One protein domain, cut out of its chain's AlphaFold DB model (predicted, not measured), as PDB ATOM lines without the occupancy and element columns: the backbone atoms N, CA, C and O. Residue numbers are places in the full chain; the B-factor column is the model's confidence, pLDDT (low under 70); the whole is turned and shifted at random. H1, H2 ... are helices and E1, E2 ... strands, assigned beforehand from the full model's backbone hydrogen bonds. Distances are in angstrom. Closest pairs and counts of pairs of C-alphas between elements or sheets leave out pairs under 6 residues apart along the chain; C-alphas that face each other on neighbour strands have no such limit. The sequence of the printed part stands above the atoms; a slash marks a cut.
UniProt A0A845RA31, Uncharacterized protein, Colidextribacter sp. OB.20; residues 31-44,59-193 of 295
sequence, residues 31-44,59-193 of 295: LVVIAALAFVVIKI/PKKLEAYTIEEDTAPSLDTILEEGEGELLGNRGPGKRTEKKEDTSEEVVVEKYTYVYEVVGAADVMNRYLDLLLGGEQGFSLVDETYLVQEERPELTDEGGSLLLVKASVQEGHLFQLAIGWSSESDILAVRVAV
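Overview. This is residues 31 to 44 and 59 to 193 of the 295 residues of an uncharacterized protein of Colidextribacter sp. OB.20 (UniProt A0A845RA31). What does the domain look like? A twisted wall of five strands, E3 E4 E7 E6 E5, has helix H1 crossing one face, with the small hairpin E1 E2 and helix H2 over the other. The long hairpin E3 E4 makes one side of the wall and runs along the longest axis. What is it built of? The printed part has 149 residues, with two named helices and seven named strands in the order H1 E1 E2 E3 E4 H2 E5 E6 E7, class mixed, both sheets antiparallel. It is compact, with a radius of gyration of the C-alphas of 15.0 A and spans of 47 by 37 by 32 A.

Arrangement. Where is the first helix? H1, residues 31 to 44, is on the sheet of E3 (84 to 98), E4 (105 to 117), E7 (186 to 192), E6 (173 to 181) and E5 (158 to 166), at a height of 9.2 A. It runs across the strands, at 73 degrees to E6 on the local plane; its closest C-alphas to E6 are Ala 38 and Gly 179, 6.3 A. What follows it? E1, residues 64 to 67, and E2, residues 70 to 73, form a hairpin, with N 65 and O 72 at 2.8 A. With the larger sheet they make a sandwich, two sheets face to face; the closest C-alphas of E1 and E7 are Tyr 65 and Val 191, 7.2 A. How do the five strands pair? E3 and E4 form a hairpin, with N 90 and O 112 at 2.7 A, and E4 pairs with E7, N 113 and O 189 at 2.8 A. E5 E6 E7 is a meander, each strand the antiparallel neighbour of the one before, with N 161 and O 178 at 2.9 A and N 177 and O 190 at 2.8 A. Where is the second helix? H2, residues 120 to 132, is on the five-stranded sheet at a height of 8.5 A, making three layers, H1 on one face and H2 on the other. Every O i to N i+4 pair is within hydrogen-bond range in H2, and 6 of 10 in H1.

Along the chain. Where does H1 begin? C-alpha 31 is at (115.359, 91.060, 108.481), and H1 is 21.5 A long. How long are the others? E1 is 9.8 A, E2 10.8 A, E3 35.9 A, E4 35.6 A, H2 17.6 A, E5 27.5 A, E6 25.8 A and E7 19.7 A, ending at C-alpha 192, (133.405, 83.356, 105.508). E3 bends by 64 degrees at residue 87.

Size, cuts and confidence. Is anything missing? Residues 45 to 58 are not printed, and C-alphas 44 and 59 are 24.1 A apart across the cut. Which link is long? The link from H2 to E5 is long, 25 residues; in it residues 139 to 140 pair with residues 163 to 164 of E5. Where is confidence low? The pLDDT is under 70 in residues 31 to 44, 59 to 60 and 91 to 107.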
ATOM      1  N   LEU A  31     114.790  91.306 109.816       35.31
ATOM      2  CA  LEU A  31     115.359  91.060 108.481       35.31
ATOM      3  C   LEU A  31     115.904  92.335 107.799       35.31
ATOM      4  O   LEU A  31     116.726  92.261 106.886       35.31
ATOM      5  N   VAL A  32     115.503  93.522 108.268       33.09
ATOM      6  CA  VAL A  32     115.894  94.815 107.675       33.09
ATOM      7  C   VAL A  32     117.377  95.148 107.921       33.09
ATOM      8  O   VAL A  32     117.994  95.849 107.117       33.09
ATOM      9  N   VAL A  33     117.998  94.615 108.979       32.81
ATOM     10  CA  VAL A  33     119.423  94.878 109.277       32.81
ATOM     11  C   VAL A  33     120.352  94.046 108.379       32.81
ATOM     12  O   VAL A  33     121.378  94.556 107.918       32.81
ATOM     13  N   ILE A  34     119.958  92.817 108.025       39.97
ATOM     14  CA  ILE A  34     120.701  91.970 107.075       39.97
ATOM     15  C   ILE A  34     120.651  92.585 105.670       39.97
ATOM     16  O   ILE A  34     121.684  92.680 104.995       39.97
ATOM     17  N   ALA A  35     119.487  93.122 105.280       39.22
ATOM     18  CA  ALA A  35     119.354  93.918 104.068       39.22
ATOM     19  C   ALA A  35     120.321  95.112 104.086       39.22
ATOM     20  O   ALA A  35     121.049  95.286 103.124       39.22
ATOM     21  N   ALA A  36     120.467  95.871 105.178       39.03
ATOM     22  CA  ALA A  36     121.385  97.018 105.211       39.03
ATOM     23  C   ALA A  36     122.869  96.644 104.976       39.03
ATOM     24  O   ALA A  36     123.586  97.366 104.275       39.03
ATOM     25  N   LEU A  37     123.342  95.496 105.475       39.41
ATOM     26  CA  LEU A  37     124.714  95.026 105.217       39.41
ATOM     27  C   LEU A  37     124.891  94.415 103.813       39.41
ATOM     28  O   LEU A  37     126.009  94.385 103.285       39.41
ATOM     29  N   ALA A  38     123.828  93.926 103.170       40.62
ATOM     30  CA  ALA A  38     123.829  93.545 101.752       40.62
ATOM     31  C   ALA A  38     123.725  94.769 100.813       40.62
ATOM     32  O   ALA A  38     124.493  94.883  99.857       40.62
ATOM     33  N   PHE A  39     122.869  95.737 101.145       40.16
ATOM     34  CA  PHE A  39     122.427  96.845 100.290       40.16
ATOM     35  C   PHE A  39     123.446  97.987 100.164       40.16
ATOM     36  O   PHE A  39     123.570  98.580  99.093       40.16
ATOM     37  N   VAL A  40     124.255  98.269 101.199       34.81
ATOM     38  CA  VAL A  40     125.302  99.319 101.125       34.81
ATOM     39  C   VAL A  40     126.356  99.015 100.045       34.81
ATOM     40  O   VAL A  40     126.993  99.924  99.514       34.81
ATOM     41  N   VAL A  41     126.505  97.748  99.645       38.38
ATOM     42  CA  VAL A  41     127.453  97.338  98.602       38.38
ATOM     43  C   VAL A  41     126.889  97.561  97.189       38.38
ATOM     44  O   VAL A  41     127.642  97.969  96.309       38.38
ATOM     45  N   ILE A  42     125.576  97.424  96.967       41.25
ATOM     46  CA  ILE A  42     124.954  97.516  95.628       41.25
ATOM     47  C   ILE A  42     125.176  98.904  94.988       41.25
ATOM     48  O   ILE A  42     125.576  99.001  93.827       41.25
ATOM     49  N   LYS A  43     125.033  99.999  95.753       39.34
ATOM     50  CA  LYS A  43     125.249 101.377  95.249       39.34
ATOM     51  C   LYS A  43     126.720 101.774  95.056       39.34
ATOM     52  O   LYS A  43     126.982 102.752  94.360       39.34
ATOM     53  N   ILE A  44     127.672 101.039  95.640       45.00
ATOM     54  CA  ILE A  44     129.118 101.274  95.462       45.00
ATOM     55  C   ILE A  44     129.702 100.370  94.356       45.00
ATOM     56  O   ILE A  44     130.730 100.716  93.772       45.00
ATOM     57  N   PRO A  59     135.339  81.516  85.974       62.00
ATOM     58  CA  PRO A  59     135.034  80.166  85.542       62.00
ATOM     59  C   PRO A  59     133.628  80.169  84.944       62.00
ATOM     60  O   PRO A  59     132.710  80.748  85.514       62.00
ATOM     61  N   LYS A  60     133.457  79.510  83.792       64.50
ATOM     62  CA  LYS A  60     132.144  79.404  83.126       64.50
ATOM     63  C   LYS A  60     131.077  78.743  84.007       64.50
ATOM     64  O   LYS A  60     129.898  78.878  83.717       64.50
ATOM     65  N   LYS A  61     131.509  77.966  85.002       80.94
ATOM     66  CA  LYS A  61     130.672  77.321  86.006       80.94
ATOM     67  C   LYS A  61     131.497  77.141  87.274       80.94
ATOM     68  O   LYS A  61     132.549  76.501  87.228       80.94
ATOM     69  N   LEU A  62     131.063  77.727  88.379       90.06
ATOM     70  CA  LEU A  62     131.665  77.528  89.692       90.06
ATOM     71  C   LEU A  62     131.033  76.288  90.322       90.06
ATOM     72  O   LEU A  62     129.821  76.224  90.405       90.06
ATOM     73  N   GLU A  63     131.801  75.301  90.770       91.94
ATOM     74  CA  GLU A  63     131.214  74.080  91.362       91.94
ATOM     75  C   GLU A  63     130.975  74.208  92.870       91.94
ATOM     76  O   GLU A  63     129.993  73.689  93.397       91.94
ATOM     77  N   ALA A  64     131.852  74.927  93.570       94.44
ATOM     78  CA  ALA A  64     131.798  75.038  95.018       94.44
ATOM     79  C   ALA A  64     132.311  76.389  95.522       94.44
ATOM     80  O   ALA A  64     133.166  77.030  94.907       94.44
ATOM     81  N   TYR A  65     131.802  76.788  96.681       94.25
ATOM     82  CA  TYR A  65     132.396  77.802  97.533       94.25
ATOM     83  C   TYR A  65     133.381  77.123  98.476       94.25
ATOM     84  O   TYR A  65     132.970  76.263  99.251       94.25
ATOM     85  N   THR A  66     134.650  77.525  98.431       92.44
ATOM     86  CA  THR A  66     135.701  76.911  99.250       92.44
ATOM     87  C   THR A  66     136.507  77.977  99.983       92.44
ATOM     88  O   THR A  66     136.922  78.965  99.376       92.44
ATOM     89  N   ILE A  67     136.730  77.767 101.280       90.62
ATOM     90  CA  ILE A  67     137.715  78.488 102.093       90.62
ATOM     91  C   ILE A  67     138.534  77.419 102.807       90.62
ATOM     92  O   ILE A  67     137.993  76.663 103.605       90.62
ATOM     93  N   GLU A  68     139.827  77.339 102.492       88.12
ATOM     94  CA  GLU A  68     140.705  76.265 102.975       88.12
ATOM     95  C   GLU A  68     140.137  74.865 102.657       88.12
ATOM     96  O   GLU A  68     140.012  74.519 101.482       88.12
ATOM     97  N   GLU A  69     139.804  74.066 103.674       91.62
ATOM     98  CA  GLU A  69     139.197  72.734 103.528       91.62
ATOM     99  C   GLU A  69     137.663  72.760 103.664       91.62
ATOM    100  O   GLU A  69     136.995  71.769 103.358       91.62
ATOM    101  N   ASP A  70     137.082  73.892 104.074       94.69
ATOM    102  CA  ASP A  70     135.635  74.050 104.116       94.69
ATOM    103  C   ASP A  70     135.069  74.264 102.718       94.69
ATOM    104  O   ASP A  70     135.528  75.117 101.955       94.69
ATOM    105  N   THR A  71     134.018  73.511 102.395       95.75
ATOM    106  CA  THR A  71     133.370  73.572 101.085       95.75
ATOM    107  C   THR A  71     131.845  73.502 101.165       95.75
ATOM    108  O   THR A  71     131.277  72.860 102.058       95.75
ATOM    109  N   ALA A  72     131.178  74.159 100.217       96.62
ATOM    110  CA  ALA A  72     129.751  74.026  99.938       96.62
ATOM    111  C   ALA A  72     129.486  74.039  98.430       96.62
ATOM    112  O   ALA A  72     130.174  74.769  97.714       96.62
ATOM    113  N   PRO A  73     128.458  73.324  97.942       96.56
ATOM    114  CA  PRO A  73     128.000  73.446  96.562       96.56
ATOM    115  C   PRO A  73     127.674  74.904  96.230       96.56
ATOM    116  O   PRO A  73     127.035  75.593  97.027       96.56
ATOM    117  N   SER A  74     128.106  75.385  95.069       96.12
ATOM    118  CA  SER A  74     127.761  76.732  94.608       96.12
ATOM    119  C   SER A  74     126.306  76.798  94.118       96.12
ATOM    120  O   SER A  74     125.663  75.763  93.910       96.12
ATOM    121  N   LEU A  75     125.796  78.000  93.834       95.06
ATOM    122  CA  LEU A  75     124.503  78.138  93.156       95.06
ATOM    123  C   LEU A  75     124.499  77.566  91.736       95.06
ATOM    124  O   LEU A  75     123.494  76.987  91.334       95.06
ATOM    125  N   ASP A  76     125.608  77.616  90.993       94.06
ATOM    126  CA  ASP A  76     125.675  77.076  89.627       94.06
ATOM    127  C   ASP A  76     125.413  75.559  89.574       94.06
ATOM    128  O   ASP A  76     125.172  74.999  88.503       94.06
ATOM    129  N   THR A  77     125.487  74.865  90.715       94.00
ATOM    130  CA  THR A  77     125.154  73.438  90.804       94.00
ATOM    131  C   THR A  77     123.656  73.163  90.692       94.00
ATOM    132  O   THR A  77     123.290  72.077  90.245       94.00
ATOM    133  N   ILE A  78     122.810  74.138  91.048       94.50
ATOM    134  CA  ILE A  78     121.344  74.018  91.031       94.50
ATOM    135  C   ILE A  78     120.665  74.922  90.002       94.50
ATOM    136  O   ILE A  78     119.486  74.724  89.730       94.50
ATOM    137  N   LEU A  79     121.383  75.892  89.425       94.19
ATOM    138  CA  LEU A  79     120.841  76.753  88.375       94.19
ATOM    139  C   LEU A  79     120.565  75.942  87.099       94.19
ATOM    140  O   LEU A  79     121.449  75.263  86.566       94.19
ATOM    141  N   GLU A  80     119.337  76.040  86.600       92.50
ATOM    142  CA  GLU A  80     118.917  75.542  85.292       92.50
ATOM    143  C   GLU A  80     119.175  76.598  84.204       92.50
ATOM    144  O   GLU A  80     119.494  77.762  84.470       92.50
ATOM    145  N   GLU A  81     119.082  76.184  82.938       87.56
ATOM    146  CA  GLU A  81     119.358  77.059  81.798       87.56
ATOM    147  C   GLU A  81     118.409  78.271  81.787       87.56
ATOM    148  O   GLU A  81     117.193  78.128  81.682       87.56
ATOM    149  N   GLY A  82     118.983  79.477  81.868       86.75
ATOM    150  CA  GLY A  82     118.239  80.739  81.850       86.75
ATOM    151  C   GLY A  82     117.782  81.253  83.219       86.75
ATOM    152  O   GLY A  82     117.190  82.328  83.271       86.75
ATOM    153  N   GLU A  83     118.066  80.545  84.315       90.75
ATOM    154  CA  GLU A  83     117.691  80.989  85.667       90.75
ATOM    155  C   GLU A  83     118.701  81.950  86.301       90.75
ATOM    156  O   GLU A  83     118.351  82.707  87.202       90.75
ATOM    157  N   GLY A  84     119.953  81.944  85.844       90.00
ATOM    158  CA  GLY A  84     120.951  82.882  86.337       90.00
ATOM    159  C   GLY A  84     122.371  82.591  85.876       90.00
ATOM    160  O   GLY A  84     122.663  81.536  85.312       90.00
ATOM    161  N   GLU A  85     123.260  83.542  86.144       91.25
ATOM    162  CA  GLU A  85     124.684  83.467  85.816       91.25
ATOM    163  C   GLU A  85     125.526  84.152  86.903       91.25
ATOM    164  O   GLU A  85     125.123  85.155  87.500       91.25
ATOM    165  N   LEU A  86     126.719  83.611  87.165       91.25
ATOM    166  CA  LEU A  86     127.714  84.256  88.015       91.25
ATOM    167  C   LEU A  86     128.325  85.455  87.274       91.25
ATOM    168  O   LEU A  86     129.121  85.294  86.352       91.25
ATOM    169  N   LEU A  87     128.017  86.666  87.732       87.25
ATOM    170  CA  LEU A  87     128.557  87.905  87.167       87.25
ATOM    171  C   LEU A  87     129.990  88.191  87.622       87.25
ATOM    172  O   LEU A  87     130.748  88.875  86.934       87.25
ATOM    173  N   GLY A  88     130.355  87.737  88.821       84.38
ATOM    174  CA  GLY A  88     131.640  88.079  89.414       84.38
ATOM    175  C   GLY A  88     131.879  87.444  90.774       84.38
ATOM    176  O   GLY A  88     130.945  87.158  91.520       84.38
ATOM    177  N   ASN A  89     133.149  87.293  91.138       84.19
ATOM    178  CA  ASN A  89     133.558  87.006  92.505       84.19
ATOM    179  C   ASN A  89     134.514  88.098  93.010       84.19
ATOM    180  O   ASN A  89     135.105  88.861  92.247       84.19
ATOM    181  N   ARG A  90     134.614  88.226  94.329       76.62
ATOM    182  CA  ARG A  90     135.506  89.169  94.997       76.62
ATOM    183  C   ARG A  90     136.011  88.546  96.284       76.62
ATOM    184  O   ARG A  90     135.218  88.305  97.190       76.62
ATOM    185  N   GLY A  91     137.316  88.349  96.399       68.06
ATOM    186  CA  GLY A  91     137.932  87.921  97.647       68.06
ATOM    187  C   GLY A  91     139.418  87.572  97.511       68.06
ATOM    188  O   GLY A  91     139.907  87.493  96.388       68.06
ATOM    189  N   PRO A  92     140.113  87.388  98.648       67.62
ATOM    190  CA  PRO A  92     139.604  87.660  99.992       67.62
ATOM    191  C   PRO A  92     139.554  89.172 100.276       67.62
ATOM    192  O   PRO A  92     140.536  89.902 100.147       67.62
ATOM    193  N   GLY A  93     138.384  89.665 100.686       61.88
ATOM    194  CA  GLY A  93     138.272  90.934 101.395       61.88
ATOM    195  C   GLY A  93     138.575  90.696 102.871       61.88
ATOM    196  O   GLY A  93     138.047  89.752 103.452       61.88
ATOM    197  N   LYS A  94     139.410  91.539 103.484       60.66
ATOM    198  CA  LYS A  94     139.720  91.466 104.919       60.66
ATOM    199  C   LYS A  94     138.742  92.342 105.693       60.66
ATOM    200  O   LYS A  94     138.674  93.546 105.435       60.66
ATOM    201  N   ARG A  95     137.990  91.759 106.628       57.34
ATOM    202  CA  ARG A  95     137.206  92.515 107.613       57.34
ATOM    203  C   ARG A  95     137.763  92.233 108.997       57.34
ATOM    204  O   ARG A  95     137.959  91.081 109.356       57.34
ATOM    205  N   THR A  96     138.007  93.293 109.751       58.19
ATOM    206  CA  THR A  96     138.385  93.179 111.151       58.19
ATOM    207  C   THR A  96     137.128  93.018 111.995       58.19
ATOM    208  O   THR A  96     136.262  93.899 111.989       58.19
ATOM    209  N   GLU A  97     137.021  91.900 112.694       64.31
ATOM    210  CA  GLU A  97     135.990  91.633 113.690       64.31
ATOM    211  C   GLU A  97     136.618  91.744 115.078       64.31
ATOM    212  O   GLU A  97     137.778  91.392 115.285       64.31
ATOM    213  N   LYS A  98     135.878  92.316 116.029       56.59
ATOM    214  CA  LYS A  98     136.317  92.346 117.423       56.59
ATOM    215  C   LYS A  98     135.824  91.077 118.084       56.59
ATOM    216  O   LYS A  98     134.628  90.801 118.000       56.59
ATOM    217  N   LYS A  99     136.711  90.359 118.767       55.81
ATOM    218  CA  LYS A  99     136.284  89.296 119.677       55.81
ATOM    219  C   LYS A  99     135.315  89.882 120.705       55.81
ATOM    220  O   LYS A  99     135.590  90.931 121.281       55.81
ATOM    221  N   GLU A 100     134.189  89.216 120.950       54.31
ATOM    222  CA  GLU A 100     133.241  89.678 121.976       54.31
ATOM    223  C   GLU A 100     133.872  89.647 123.382       54.31
ATOM    224  O   GLU A 100     133.592  90.523 124.198       54.31
ATOM    225  N   ASP A 101     134.812  88.722 123.619       55.28
ATOM    226  CA  ASP A 101     135.446  88.496 124.928       55.28
ATOM    227  C   ASP A 101     136.843  89.122 125.103       55.28
ATOM    228  O   ASP A 101     137.392  89.136 126.206       55.28
ATOM    229  N   THR A 102     137.451  89.665 124.044       52.72
ATOM    230  CA  THR A 102     138.769  90.325 124.113       52.72
ATOM    231  C   THR A 102     138.827  91.515 123.164       52.72
ATOM    232  O   THR A 102     138.229  91.508 122.099       52.72
ATOM    233  N   SER A 103     139.600  92.552 123.497       57.78
ATOM    234  CA  SER A 103     139.822  93.702 122.602       57.78
ATOM    235  C   SER A 103     140.695  93.375 121.377       57.78
ATOM    236  O   SER A 103     141.268  94.285 120.779       57.78
ATOM    237  N   GLU A 104     140.851  92.093 121.049       55.22
ATOM    238  CA  GLU A 104     141.626  91.614 119.916       55.22
ATOM    239  C   GLU A 104     140.800  91.711 118.632       55.22
ATOM    240  O   GLU A 104     139.612  91.387 118.573       55.22
ATOM    241  N   GLU A 105     141.466  92.218 117.606       58.56
ATOM    242  CA  GLU A 105     140.932  92.432 116.274       58.56
ATOM    243  C   GLU A 105     141.351  91.250 115.394       58.56
ATOM    244  O   GLU A 105     142.525  91.108 115.050       58.56
ATOM    245  N   VAL A 106     140.397  90.385 115.050       62.09
ATOM    246  CA  VAL A 106     140.619  89.208 114.203       62.09
ATOM    247  C   VAL A 106     140.262  89.564 112.766       62.09
ATOM    248  O   VAL A 106     139.219  90.157 112.490       62.09
ATOM    249  N   VAL A 107     141.147  89.236 111.828       66.25
ATOM    250  CA  VAL A 107     140.888  89.441 110.403       66.25
ATOM    251  C   VAL A 107     140.186  88.207 109.859       66.25
ATOM    252  O   VAL A 107     140.810  87.162 109.722       66.25
ATOM    253  N   VAL A 108     138.911  88.351 109.510       70.88
ATOM    254  CA  VAL A 108     138.135  87.284 108.879       70.88
ATOM    255  C   VAL A 108     138.240  87.427 107.365       70.88
ATOM    256  O   VAL A 108     137.971  88.498 106.798       70.88
ATOM    257  N   GLU A 109     138.662  86.349 106.705       78.44
ATOM    258  CA  GLU A 109     138.654  86.266 105.249       78.44
ATOM    259  C   GLU A 109     137.227  86.116 104.734       78.44
ATOM    260  O   GLU A 109     136.438  85.304 105.221       78.44
ATOM    261  N   LYS A 110     136.888  86.926 103.729       82.44
ATOM    262  CA  LYS A 110     135.549  86.946 103.156       82.44
ATOM    263  C   LYS A 110     135.588  86.968 101.639       82.44
ATOM    264  O   LYS A 110     136.202  87.852 101.035       82.44
ATOM    265  N   TYR A 111     134.826  86.066 101.038       85.81
ATOM    266  CA  TYR A 111     134.579  86.012  99.603       85.81
ATOM    267  C   TYR A 111     133.138  86.433  99.320       85.81
ATOM    268  O   TYR A 111     132.231  86.175 100.109       85.81
ATOM    269  N   THR A 112     132.914  87.152  98.227       88.00
ATOM    270  CA  THR A 112     131.587  87.574  97.768       88.00
ATOM    271  C   THR A 112     131.415  87.166  96.318       88.00
ATOM    272  O   THR A 112     132.198  87.584  95.473       88.00
ATOM    273  N   TYR A 113     130.381  86.389  96.041       90.12
ATOM    274  CA  TYR A 113     129.975  85.947  94.715       90.12
ATOM    275  C   TYR A 113     128.694  86.685  94.348       90.12
ATOM    276  O   TYR A 113     127.806  86.828  95.186       90.12
ATOM    277  N   VAL A 114     128.630  87.205  93.129       90.62
ATOM    278  CA  VAL A 114     127.539  88.049  92.645       90.62
ATOM    279  C   VAL A 114     126.917  87.370  91.440       90.62
ATOM    280  O   VAL A 114     127.613  87.082  90.471       90.62
ATOM    281  N   TYR A 115     125.618  87.141  91.519       91.94
ATOM    282  CA  TYR A 115     124.810  86.471  90.519       91.94
ATOM    283  C   TYR A 115     123.734  87.413  89.998       91.94
ATOM    284  O   TYR A 115     123.185  88.211  90.760       91.94
ATOM    285  N   GLU A 116     123.408  87.267  88.723       91.25
ATOM    286  CA  GLU A 116     122.115  87.667  88.175       91.25
ATOM    287  C   GLU A 116     121.209  86.442  88.243       91.25
ATOM    288  O   GLU A 116     121.620  85.361  87.816       91.25
ATOM    289  N   VAL A 117     120.022  86.575  88.837       91.31
ATOM    290  CA  VAL A 117     119.101  85.449  89.041       91.31
ATOM    291  C   VAL A 117     117.674  85.882  88.744       91.31
ATOM    292  O   VAL A 117     117.202  86.892  89.262       91.31
ATOM    293  N   VAL A 118     116.972  85.068  87.964       91.38
ATOM    294  CA  VAL A 118     115.535  85.178  87.710       91.38
ATOM    295  C   VAL A 118     114.811  84.166  88.599       91.38
ATOM    296  O   VAL A 118     115.217  83.011  88.676       91.38
ATOM    297  N   GLY A 119     113.741  84.583  89.281       92.50
ATOM    298  CA  GLY A 119     113.002  83.693  90.191       92.50
ATOM    299  C   GLY A 119     113.818  83.315  91.432       92.50
ATOM    300  O   GLY A 119     113.965  82.137  91.766       92.50
ATOM    301  N   ALA A 120     114.395  84.317  92.104       93.81
ATOM    302  CA  ALA A 120     115.271  84.124  93.256       93.81
ATOM    303  C   ALA A 120     114.630  83.271  94.362       93.81
ATOM    304  O   ALA A 120     115.334  82.483  94.990       93.81
ATOM    305  N   ALA A 121     113.317  83.374  94.590       94.88
ATOM    306  CA  ALA A 121     112.631  82.560  95.588       94.88
ATOM    307  C   ALA A 121     112.716  81.061  95.268       94.88
ATOM    308  O   ALA A 121     113.062  80.267  96.143       94.88
ATOM    309  N   ASP A 122     112.455  80.668  94.021       95.88
ATOM    310  CA  ASP A 122     112.461  79.266  93.592       95.88
ATOM    311  C   ASP A 122     113.880  78.687  93.549       95.88
ATOM    312  O   ASP A 122     114.121  77.564  94.006       95.88
ATOM    313  N   VAL A 123     114.847  79.474  93.073       96.38
ATOM    314  CA  VAL A 123     116.278  79.126  93.101       96.38
ATOM    315  C   VAL A 123     116.755  78.923  94.541       96.38
ATOM    316  O   VAL A 123     117.362  77.899  94.864       96.38
ATOM    317  N   MET A 124     116.436  79.857  95.440       96.56
ATOM    318  CA  MET A 124     116.792  79.745  96.855       96.56
ATOM    319  C   MET A 124     116.081  78.597  97.540       96.56
ATOM    320  O   MET A 124     116.674  77.945  98.398       96.56
ATOM    321  N   ASN A 125     114.853  78.285  97.132       96.69
ATOM    322  CA  ASN A 125     114.156  77.144  97.678       96.69
ATOM    323  C   ASN A 125     114.871  75.821  97.345       96.69
ATOM    324  O   ASN A 125     115.124  75.022  98.248       96.69
ATOM    325  N   ARG A 126     115.274  75.618  96.088       96.69
ATOM    326  CA  ARG A 126     116.048  74.428  95.696       96.69
ATOM    327  C   ARG A 126     117.416  74.377  96.375       96.69
ATOM    328  O   ARG A 126     117.868  73.309  96.782       96.69
ATOM    329  N   TYR A 127     118.063  75.527  96.549       97.25
ATOM    330  CA  TYR A 127     119.350  75.585  97.239       97.25
ATOM    331  C   TYR A 127     119.236  75.248  98.733       97.25
ATOM    332  O   TYR A 127     120.083  74.533  99.268       97.25
ATOM    333  N   LEU A 128     118.165  75.692  99.402       97.12
ATOM    334  CA  LEU A 128     117.856  75.277 100.771       97.12
ATOM    335  C   LEU A 128     117.615  73.766 100.858       97.12
ATOM    336  O   LEU A 128     118.131  73.141 101.779       97.12
ATOM    337  N   ASP A 129     116.895  73.167  99.905       96.25
ATOM    338  CA  ASP A 129     116.673  71.712  99.886       96.25
ATOM    339  C   ASP A 129     117.996  70.937  99.770       96.25
ATOM    340  O   ASP A 129     118.202  69.953 100.481       96.25
ATOM    341  N   LEU A 130     118.921  71.416  98.931       96.19
ATOM    342  CA  LEU A 130     120.257  70.834  98.786       96.19
ATOM    343  C   LEU A 130     121.083  70.951 100.076       96.19
ATOM    344  O   LEU A 130     121.671  69.969 100.529       96.19
ATOM    345  N   LEU A 131     121.158  72.150 100.662       96.75
ATOM    346  CA  LEU A 131     122.031  72.409 101.810       96.75
ATOM    347  C   LEU A 131     121.494  71.816 103.120       96.75
ATOM    348  O   LEU A 131     122.280  71.379 103.962       96.75
ATOM    349  N   LEU A 132     120.173  71.777 103.295       95.25
ATOM    350  CA  LEU A 132     119.531  71.247 104.502       95.25
ATOM    351  C   LEU A 132     119.250  69.735 104.415       95.25
ATOM    352  O   LEU A 132     118.858  69.133 105.412       95.25
ATOM    353  N   GLY A 133     119.487  69.096 103.262       87.25
ATOM    354  CA  GLY A 133     119.218  67.675 102.991       87.25
ATOM    355  C   GLY A 133     120.071  66.651 103.762       87.25
ATOM    356  O   GLY A 133     120.134  65.489 103.370       87.25
ATOM    357  N   GLY A 134     120.751  67.047 104.841       76.38
ATOM    358  CA  GLY A 134     121.546  66.175 105.717       76.38
ATOM    359  C   GLY A 134     122.966  65.875 105.225       76.38
ATOM    360  O   GLY A 134     123.882  65.830 106.039       76.38
ATOM    361  N   GLU A 135     123.189  65.741 103.915       86.44
ATOM    362  CA  GLU A 135     124.522  65.442 103.355       86.44
ATOM    363  C   GLU A 135     125.508  66.613 103.476       86.44
ATOM    364  O   GLU A 135     126.701  66.407 103.685       86.44
ATOM    365  N   GLN A 136     125.015  67.850 103.360       91.44
ATOM    366  CA  GLN A 136     125.856  69.054 103.393       91.44
ATOM    367  C   GLN A 136     126.092  69.581 104.818       91.44
ATOM    368  O   GLN A 136     127.036  70.340 105.047       91.44
ATOM    369  N   GLY A 137     125.250  69.175 105.776       92.94
ATOM    370  CA  GLY A 137     125.380  69.512 107.197       92.94
ATOM    371  C   GLY A 137     125.095  70.973 107.559       92.94
ATOM    372  O   GLY A 137     125.468  71.399 108.652       92.94
ATOM    373  N   PHE A 138     124.467  71.752 106.674       97.19
ATOM    374  CA  PHE A 138     124.108  73.138 106.969       97.19
ATOM    375  C   PHE A 138     122.838  73.235 107.809       97.19
ATOM    376  O   PHE A 138     121.917  72.431 107.690       97.19
ATOM    377  N   SER A 139     122.785  74.279 108.629       96.69
ATOM    378  CA  SER A 139     121.599  74.725 109.353       96.69
ATOM    379  C   SER A 139     121.260  76.154 108.951       96.69
ATOM    380  O   SER A 139     122.153  76.987 108.777       96.69
ATOM    381  N   LEU A 140     119.967  76.443 108.826       96.31
ATOM    382  CA  LEU A 140     119.476  77.811 108.716       96.31
ATOM    383  C   LEU A 140     119.495  78.452 110.108       96.31
ATOM    384  O   LEU A 140     118.989  77.858 111.058       96.31
ATOM    385  N   VAL A 141     120.070  79.646 110.230       95.25
ATOM    386  CA  VAL A 141     120.252  80.325 111.520       95.25
ATOM    387  C   VAL A 141     119.861  81.799 111.464       95.25
ATOM    388  O   VAL A 141     119.748  82.387 110.387       95.25
ATOM    389  N   ASP A 142     119.674  82.404 112.635       89.12
ATOM    390  CA  ASP A 142     119.661  83.861 112.778       89.12
ATOM    391  C   ASP A 142     121.075  84.445 112.958       89.12
ATOM    392  O   ASP A 142     122.081  83.735 112.952       89.12
ATOM    393  N   GLU A 143     121.156  85.766 113.136       84.19
ATOM    394  CA  GLU A 143     122.410  86.510 113.325       84.19
ATOM    395  C   GLU A 143     123.210  86.117 114.580       84.19
ATOM    396  O   GLU A 143     124.382  86.466 114.688       84.19
ATOM    397  N   THR A 144     122.597  85.388 115.514       87.19
ATOM    398  CA  THR A 144     123.236  84.889 116.740       87.19
ATOM    399  C   THR A 144     123.636  83.415 116.645       87.19
ATOM    400  O   THR A 144     124.029  82.813 117.649       87.19
ATOM    401  N   TYR A 145     123.532  82.838 115.444       93.69
ATOM    402  CA  TYR A 145     123.730  81.419 115.151       93.69
ATOM    403  C   TYR A 145     122.733  80.488 115.860       93.69
ATOM    404  O   TYR A 145     123.042  79.318 116.106       93.69
ATOM    405  N   LEU A 146     121.526  80.982 116.170       93.44
ATOM    406  CA  LEU A 146     120.424  80.151 116.651       93.44
ATOM    407  C   LEU A 146     119.723  79.473 115.470       93.44
ATOM    408  O   LEU A 146     119.201  80.150 114.578       93.44
ATOM    409  N   VAL A 147     119.693  78.141 115.486       94.56
ATOM    410  CA  VAL A 147     119.035  77.315 114.469       94.56
ATOM    411  C   VAL A 147     117.546  77.631 114.397       94.56
ATOM    412  O   VAL A 147     116.845  77.658 115.408       94.56
ATOM    413  N   GLN A 148     117.073  77.858 113.176       92.12
ATOM    414  CA  GLN A 148     115.672  78.089 112.864       92.12
ATOM    415  C   GLN A 148     115.024  76.761 112.466       92.12
ATOM    416  O   GLN A 148     115.433  76.128 111.494       92.12
ATOM    417  N   GLU A 149     114.004  76.342 113.216       87.25
ATOM    418  CA  GLU A 149     113.241  75.117 112.923       87.25
ATOM    419  C   GLU A 149     112.291  75.303 111.733       87.25
ATOM    420  O   GLU A 149     111.975  74.354 111.017       87.25
ATOM    421  N   GLU A 150     111.835  76.538 111.514       88.69
ATOM    422  CA  GLU A 150     110.916  76.890 110.440       88.69
ATOM    423  C   GLU A 150     111.661  77.558 109.284       88.69
ATOM    424  O   GLU A 150     112.449  78.491 109.459       88.69
ATOM    425  N   ARG A 151     111.367  77.096 108.071       90.25
ATOM    426  CA  ARG A 151     111.877  77.704 106.847       90.25
ATOM    427  C   ARG A 151     111.126  79.010 106.552       90.25
ATOM    428  O   ARG A 151     109.896  79.010 106.594       90.25
ATOM    429  N   PRO A 152     111.827  80.098 106.191       90.88
ATOM    430  CA  PRO A 152     111.187  81.351 105.826       90.88
ATOM    431  C   PRO A 152     110.423  81.220 104.507       90.88
ATOM    432  O   PRO A 152     110.859  80.535 103.579       90.88
ATOM    433  N   GLU A 153     109.303  81.933 104.406       92.69
ATOM    434  CA  GLU A 153     108.619  82.145 103.131       92.69
ATOM    435  C   GLU A 153     109.462  83.090 102.266       92.69
ATOM    436  O   GLU A 153     109.767  84.216 102.669       92.69
ATOM    437  N   LEU A 154     109.866  82.620 101.087       93.69
ATOM    438  CA  LEU A 154     110.708  83.380 100.167       93.69
ATOM    439  C   LEU A 154     109.859  84.085  99.109       93.69
ATOM    440  O   LEU A 154     108.850  83.552  98.653       93.69
ATOM    441  N   THR A 155     110.297  85.274  98.700       94.62
ATOM    442  CA  THR A 155     109.685  86.046  97.611       94.62
ATOM    443  C   THR A 155     110.769  86.591  96.687       94.62
ATOM    444  O   THR A 155     111.907  86.793  97.119       94.62
ATOM    445  N   ASP A 156     110.424  86.852  95.428       92.50
ATOM    446  CA  ASP A 156     111.374  87.405  94.456       92.50
ATOM    447  C   ASP A 156     111.710  88.880  94.720       92.50
ATOM    448  O   ASP A 156     112.763  89.353  94.296       92.50
ATOM    449  N   GLU A 157     110.854  89.608  95.451       89.81
ATOM    450  CA  GLU A 157     111.041  91.041  95.724       89.81
ATOM    451  C   GLU A 157     112.379  91.316  96.424       89.81
ATOM    452  O   GLU A 157     113.087  92.278  96.100       89.81
ATOM    453  N   GLY A 158     112.755  90.433  97.345       87.38
ATOM    454  CA  GLY A 158     114.020  90.473  98.052       87.38
ATOM    455  C   GLY A 158     113.996  89.620  99.311       87.38
ATOM    456  O   GLY A 158     112.942  89.243  99.825       87.38
ATOM    457  N   GLY A 159     115.182  89.334  99.830       89.56
ATOM    458  CA  GLY A 159     115.330  88.552 101.045       89.56
ATOM    459  C   GLY A 159     116.783  88.281 101.385       89.56
ATOM    460  O   GLY A 159     117.705  88.700 100.680       89.56
ATOM    461  N   SER A 160     116.984  87.594 102.503       92.50
ATOM    462  CA  SER A 160     118.304  87.144 102.918       92.50
ATOM    463  C   SER A 160     118.231  85.881 103.758       92.50
ATOM    464  O   SER A 160     117.279  85.690 104.511       92.50
ATOM    465  N   LEU A 161     119.272  85.064 103.657       95.38
ATOM    466  CA  LEU A 161     119.434  83.806 104.374       95.38
ATOM    467  C   LEU A 161     120.825  83.756 105.003       95.38
ATOM    468  O   LEU A 161     121.795  84.248 104.421       95.38
ATOM    469  N   LEU A 162     120.917  83.128 106.172       96.31
ATOM    470  CA  LEU A 162     122.181  82.813 106.818       96.31
ATOM    471  C   LEU A 162     122.231  81.310 107.074       96.31
ATOM    472  O   LEU A 162     121.442  80.776 107.851       96.31
ATOM    473  N   LEU A 163     123.137  80.631 106.376       97.62
ATOM    474  CA  LEU A 163     123.371  79.202 106.528       97.62
ATOM    475  C   LEU A 163     124.759  78.982 107.098       97.62
ATOM    476  O   LEU A 163     125.727  79.589 106.634       97.62
ATOM    477  N   VAL A 164     124.864  78.097 108.081       96.94
ATOM    478  CA  VAL A 164     126.147  77.747 108.687       96.94
ATOM    479  C   VAL A 164     126.267  76.245 108.890       96.94
ATOM    480  O   VAL A 164     125.269  75.551 109.089       96.94
ATOM    481  N   LYS A 165     127.499  75.752 108.882       96.25
ATOM    482  CA  LYS A 165     127.871  74.440 109.419       96.25
ATOM    483  C   LYS A 165     129.128  74.579 110.272       96.25
ATOM    484  O   LYS A 165     129.790  75.615 110.226       96.25
ATOM    485  N   ALA A 166     129.466  73.545 111.038       95.44
ATOM    486  CA  ALA A 166     130.758  73.501 111.718       95.44
ATOM    487  C   ALA A 166     131.895  73.580 110.686       95.44
ATOM    488  O   ALA A 166     131.863  72.860 109.686       95.44
ATOM    489  N   SER A 167     132.856  74.473 110.924       95.19
ATOM    490  CA  SER A 167     134.074  74.562 110.120       95.19
ATOM    491  C   SER A 167     135.033  73.425 110.480       95.19
ATOM    492  O   SER A 167     134.989  72.873 111.582       95.19
ATOM    493  N   VAL A 168     135.938  73.106 109.558       93.38
ATOM    494  CA  VAL A 168     137.151  72.322 109.852       93.38
ATOM    495  C   VAL A 168     138.062  73.003 110.885       93.38
ATOM    496  O   VAL A 168     138.808  72.321 111.589       93.38
ATOM    497  N   GLN A 169     137.987  74.330 111.012       91.62
ATOM    498  CA  GLN A 169     138.673  75.101 112.042       91.62
ATOM    499  C   GLN A 169     137.884  75.024 113.356       91.62
ATOM    500  O   GLN A 169     136.721  75.427 113.439       91.62
ATOM    501  N   GLU A 170     138.520  74.510 114.410       90.94
ATOM    502  CA  GLU A 170     137.879  74.353 115.717       90.94
ATOM    503  C   GLU A 170     137.353  75.698 116.246       90.94
ATOM    504  O   GLU A 170     138.032  76.725 116.191       90.94
ATOM    505  N   GLY A 171     136.117  75.696 116.749       91.00
ATOM    506  CA  GLY A 171     135.466  76.900 117.275       91.00
ATOM    507  C   GLY A 171     135.020  77.910 116.214       91.00
ATOM    508  O   GLY A 171     134.670  79.032 116.578       91.00
ATOM    509  N   HIS A 172     135.027  77.539 114.931       94.06
ATOM    510  CA  HIS A 172     134.553  78.376 113.833       94.06
ATOM    511  C   HIS A 172     133.370  77.740 113.097       94.06
ATOM    512  O   HIS A 172     133.103  76.534 113.173       94.06
ATOM    513  N   LEU A 173     132.655  78.572 112.346       95.31
ATOM    514  CA  LEU A 173     131.538  78.172 111.499       95.31
ATOM    515  C   LEU A 173     131.864  78.478 110.045       95.31
ATOM    516  O   LEU A 173     132.295  79.581 109.734       95.31
ATOM    517  N   PHE A 174     131.597  77.547 109.132       96.75
ATOM    518  CA  PHE A 174     131.612  77.856 107.708       96.75
ATOM    519  C   PHE A 174     130.267  78.463 107.314       96.75
ATOM    520  O   PHE A 174     129.227  77.805 107.409       96.75
ATOM    521  N   GLN A 175     130.288  79.730 106.907       96.38
ATOM    522  CA  GLN A 175     129.100  80.567 106.779       96.38
ATOM    523  C   GLN A 175     128.824  80.971 105.330       96.38
ATOM    524  O   GLN A 175     129.699  81.505 104.649       96.38
ATOM    525  N   LEU A 176     127.556  80.850 104.926       97.00
ATOM    526  CA  LEU A 176     126.980  81.416 103.708       97.00
ATOM    527  C   LEU A 176     125.917  82.462 104.072       97.00
ATOM    528  O   LEU A 176     124.816  82.130 104.508       97.00
ATOM    529  N   ALA A 177     126.239  83.739 103.875       95.62
ATOM    530  CA  ALA A 177     125.293  84.845 104.003       95.62
ATOM    531  C   ALA A 177     124.815  85.276 102.611       95.62
ATOM    532  O   ALA A 177     125.590  85.830 101.827       95.62
ATOM    533  N   ILE A 178     123.544  85.027 102.309       95.31
ATOM    534  CA  ILE A 178     122.955  85.207 100.981       95.31
ATOM    535  C   ILE A 178     121.933  86.335 101.036       95.31
ATOM    536  O   ILE A 178     121.152  86.408 101.982       95.31
ATOM    537  N   GLY A 179     121.915  87.217 100.040       92.88
ATOM    538  CA  GLY A 179     120.881  88.245  99.923       92.88
ATOM    539  C   GLY A 179     120.573  88.596  98.476       92.88
ATOM    540  O   GLY A 179     121.482  88.624  97.652       92.88
ATOM    541  N   TRP A 180     119.304  88.875  98.183       93.31
ATOM    542  CA  TRP A 180     118.823  89.257  96.852       93.31
ATOM    543  C   TRP A 180     117.841  90.424  96.923       93.31
ATOM    544  O   TRP A 180     117.219  90.679  97.959       93.31
ATOM    545  N   SER A 181     117.710  91.143  95.809       87.94
ATOM    546  CA  SER A 181     116.721  92.207  95.648       87.94
ATOM    547  C   SER A 181     116.351  92.398  94.181       87.94
ATOM    548  O   SER A 181     117.227  92.660  93.352       87.94
ATOM    549  N   SER A 182     115.045  92.367  93.907       83.62
ATOM    550  CA  SER A 182     114.457  92.669  92.595       83.62
ATOM    551  C   SER A 182     114.743  94.091  92.099       83.62
ATOM    552  O   SER A 182     114.678  94.350  90.907       83.62
ATOM    553  N   GLU A 183     115.104  95.036  92.976       82.50
ATOM    554  CA  GLU A 183     115.473  96.394  92.545       82.50
ATOM    555  C   GLU A 183     116.817  96.436  91.808       82.50
ATOM    556  O   GLU A 183     117.110  97.385  91.079       82.50
ATOM    557  N   SER A 184     117.668  95.446  92.070       76.00
ATOM    558  CA  SER A 184     119.026  95.371  91.538       76.00
ATOM    559  C   SER A 184     119.242  94.214  90.575       76.00
ATOM    560  O   SER A 184     120.319  94.157  89.994       76.00
ATOM    561  N   ASP A 185     118.269  93.301  90.463       80.50
ATOM    562  CA  ASP A 185     118.368  92.013  89.756       80.50
ATOM    563  C   ASP A 185     119.604  91.181  90.158       80.50
ATOM    564  O   ASP A 185     120.086  90.323  89.423       80.50
ATOM    565  N   ILE A 186     120.132  91.437  91.361       85.50
ATOM    566  CA  ILE A 186     121.371  90.855  91.869       85.50
ATOM    567  C   ILE A 186     121.097  90.026  93.121       85.50
ATOM    568  O   ILE A 186     120.431  90.467  94.065       85.50
ATOM    569  N   LEU A 187     121.723  88.854  93.153       92.69
ATOM    570  CA  LEU A 187     121.893  88.012  94.328       92.69
ATOM    571  C   LEU A 187     123.377  87.965  94.704       92.69
ATOM    572  O   LEU A 187     124.248  87.765  93.861       92.69
ATOM    573  N   ALA A 188     123.689  88.138  95.985       92.06
ATOM    574  CA  ALA A 188     125.048  88.039  96.502       92.06
ATOM    575  C   ALA A 188     125.167  86.907  97.526       92.06
ATOM    576  O   ALA A 188     124.444  86.898  98.521       92.06
ATOM    577  N   VAL A 189     126.135  86.011  97.326       95.00
ATOM    578  CA  VAL A 189     126.537  84.984  98.295       95.00
ATOM    579  C   VAL A 189     127.852  85.401  98.932       95.00
ATOM    580  O   VAL A 189     128.842  85.652  98.247       95.00
ATOM    581  N   ARG A 190     127.885  85.491 100.257       92.81
ATOM    582  CA  ARG A 190     129.086  85.823 101.021       92.81
ATOM    583  C   ARG A 190     129.528  84.634 101.839       92.81
ATOM    584  O   ARG A 190     128.754  84.127 102.641       92.81
ATOM    585  N   VAL A 191     130.787  84.267 101.667       94.25
ATOM    586  CA  VAL A 191     131.391  83.081 102.267       94.25
ATOM    587  C   VAL A 191     132.476  83.535 103.230       94.25
ATOM    588  O   VAL A 191     133.291  84.390 102.867       94.25
ATOM    589  N   ALA A 192     132.448  83.024 104.455       92.88
ATOM    590  CA  ALA A 192     133.405  83.356 105.508       92.88
ATOM    591  C   ALA A 192     133.527  82.205 106.516       92.88
ATOM    592  O   ALA A 192     132.648  81.345 106.577       92.88
ATOM    593  N   VAL A 193     134.590  82.239 107.321       93.81
ATOM    594  CA  VAL A 193     134.816  81.323 108.450       93.81
ATOM    595  C   VAL A 193     134.953  82.140 109.745       93.81
ATOM    596  O   VAL A 193     136.070  82.379 110.199       93.81
TER     597      VAL A 193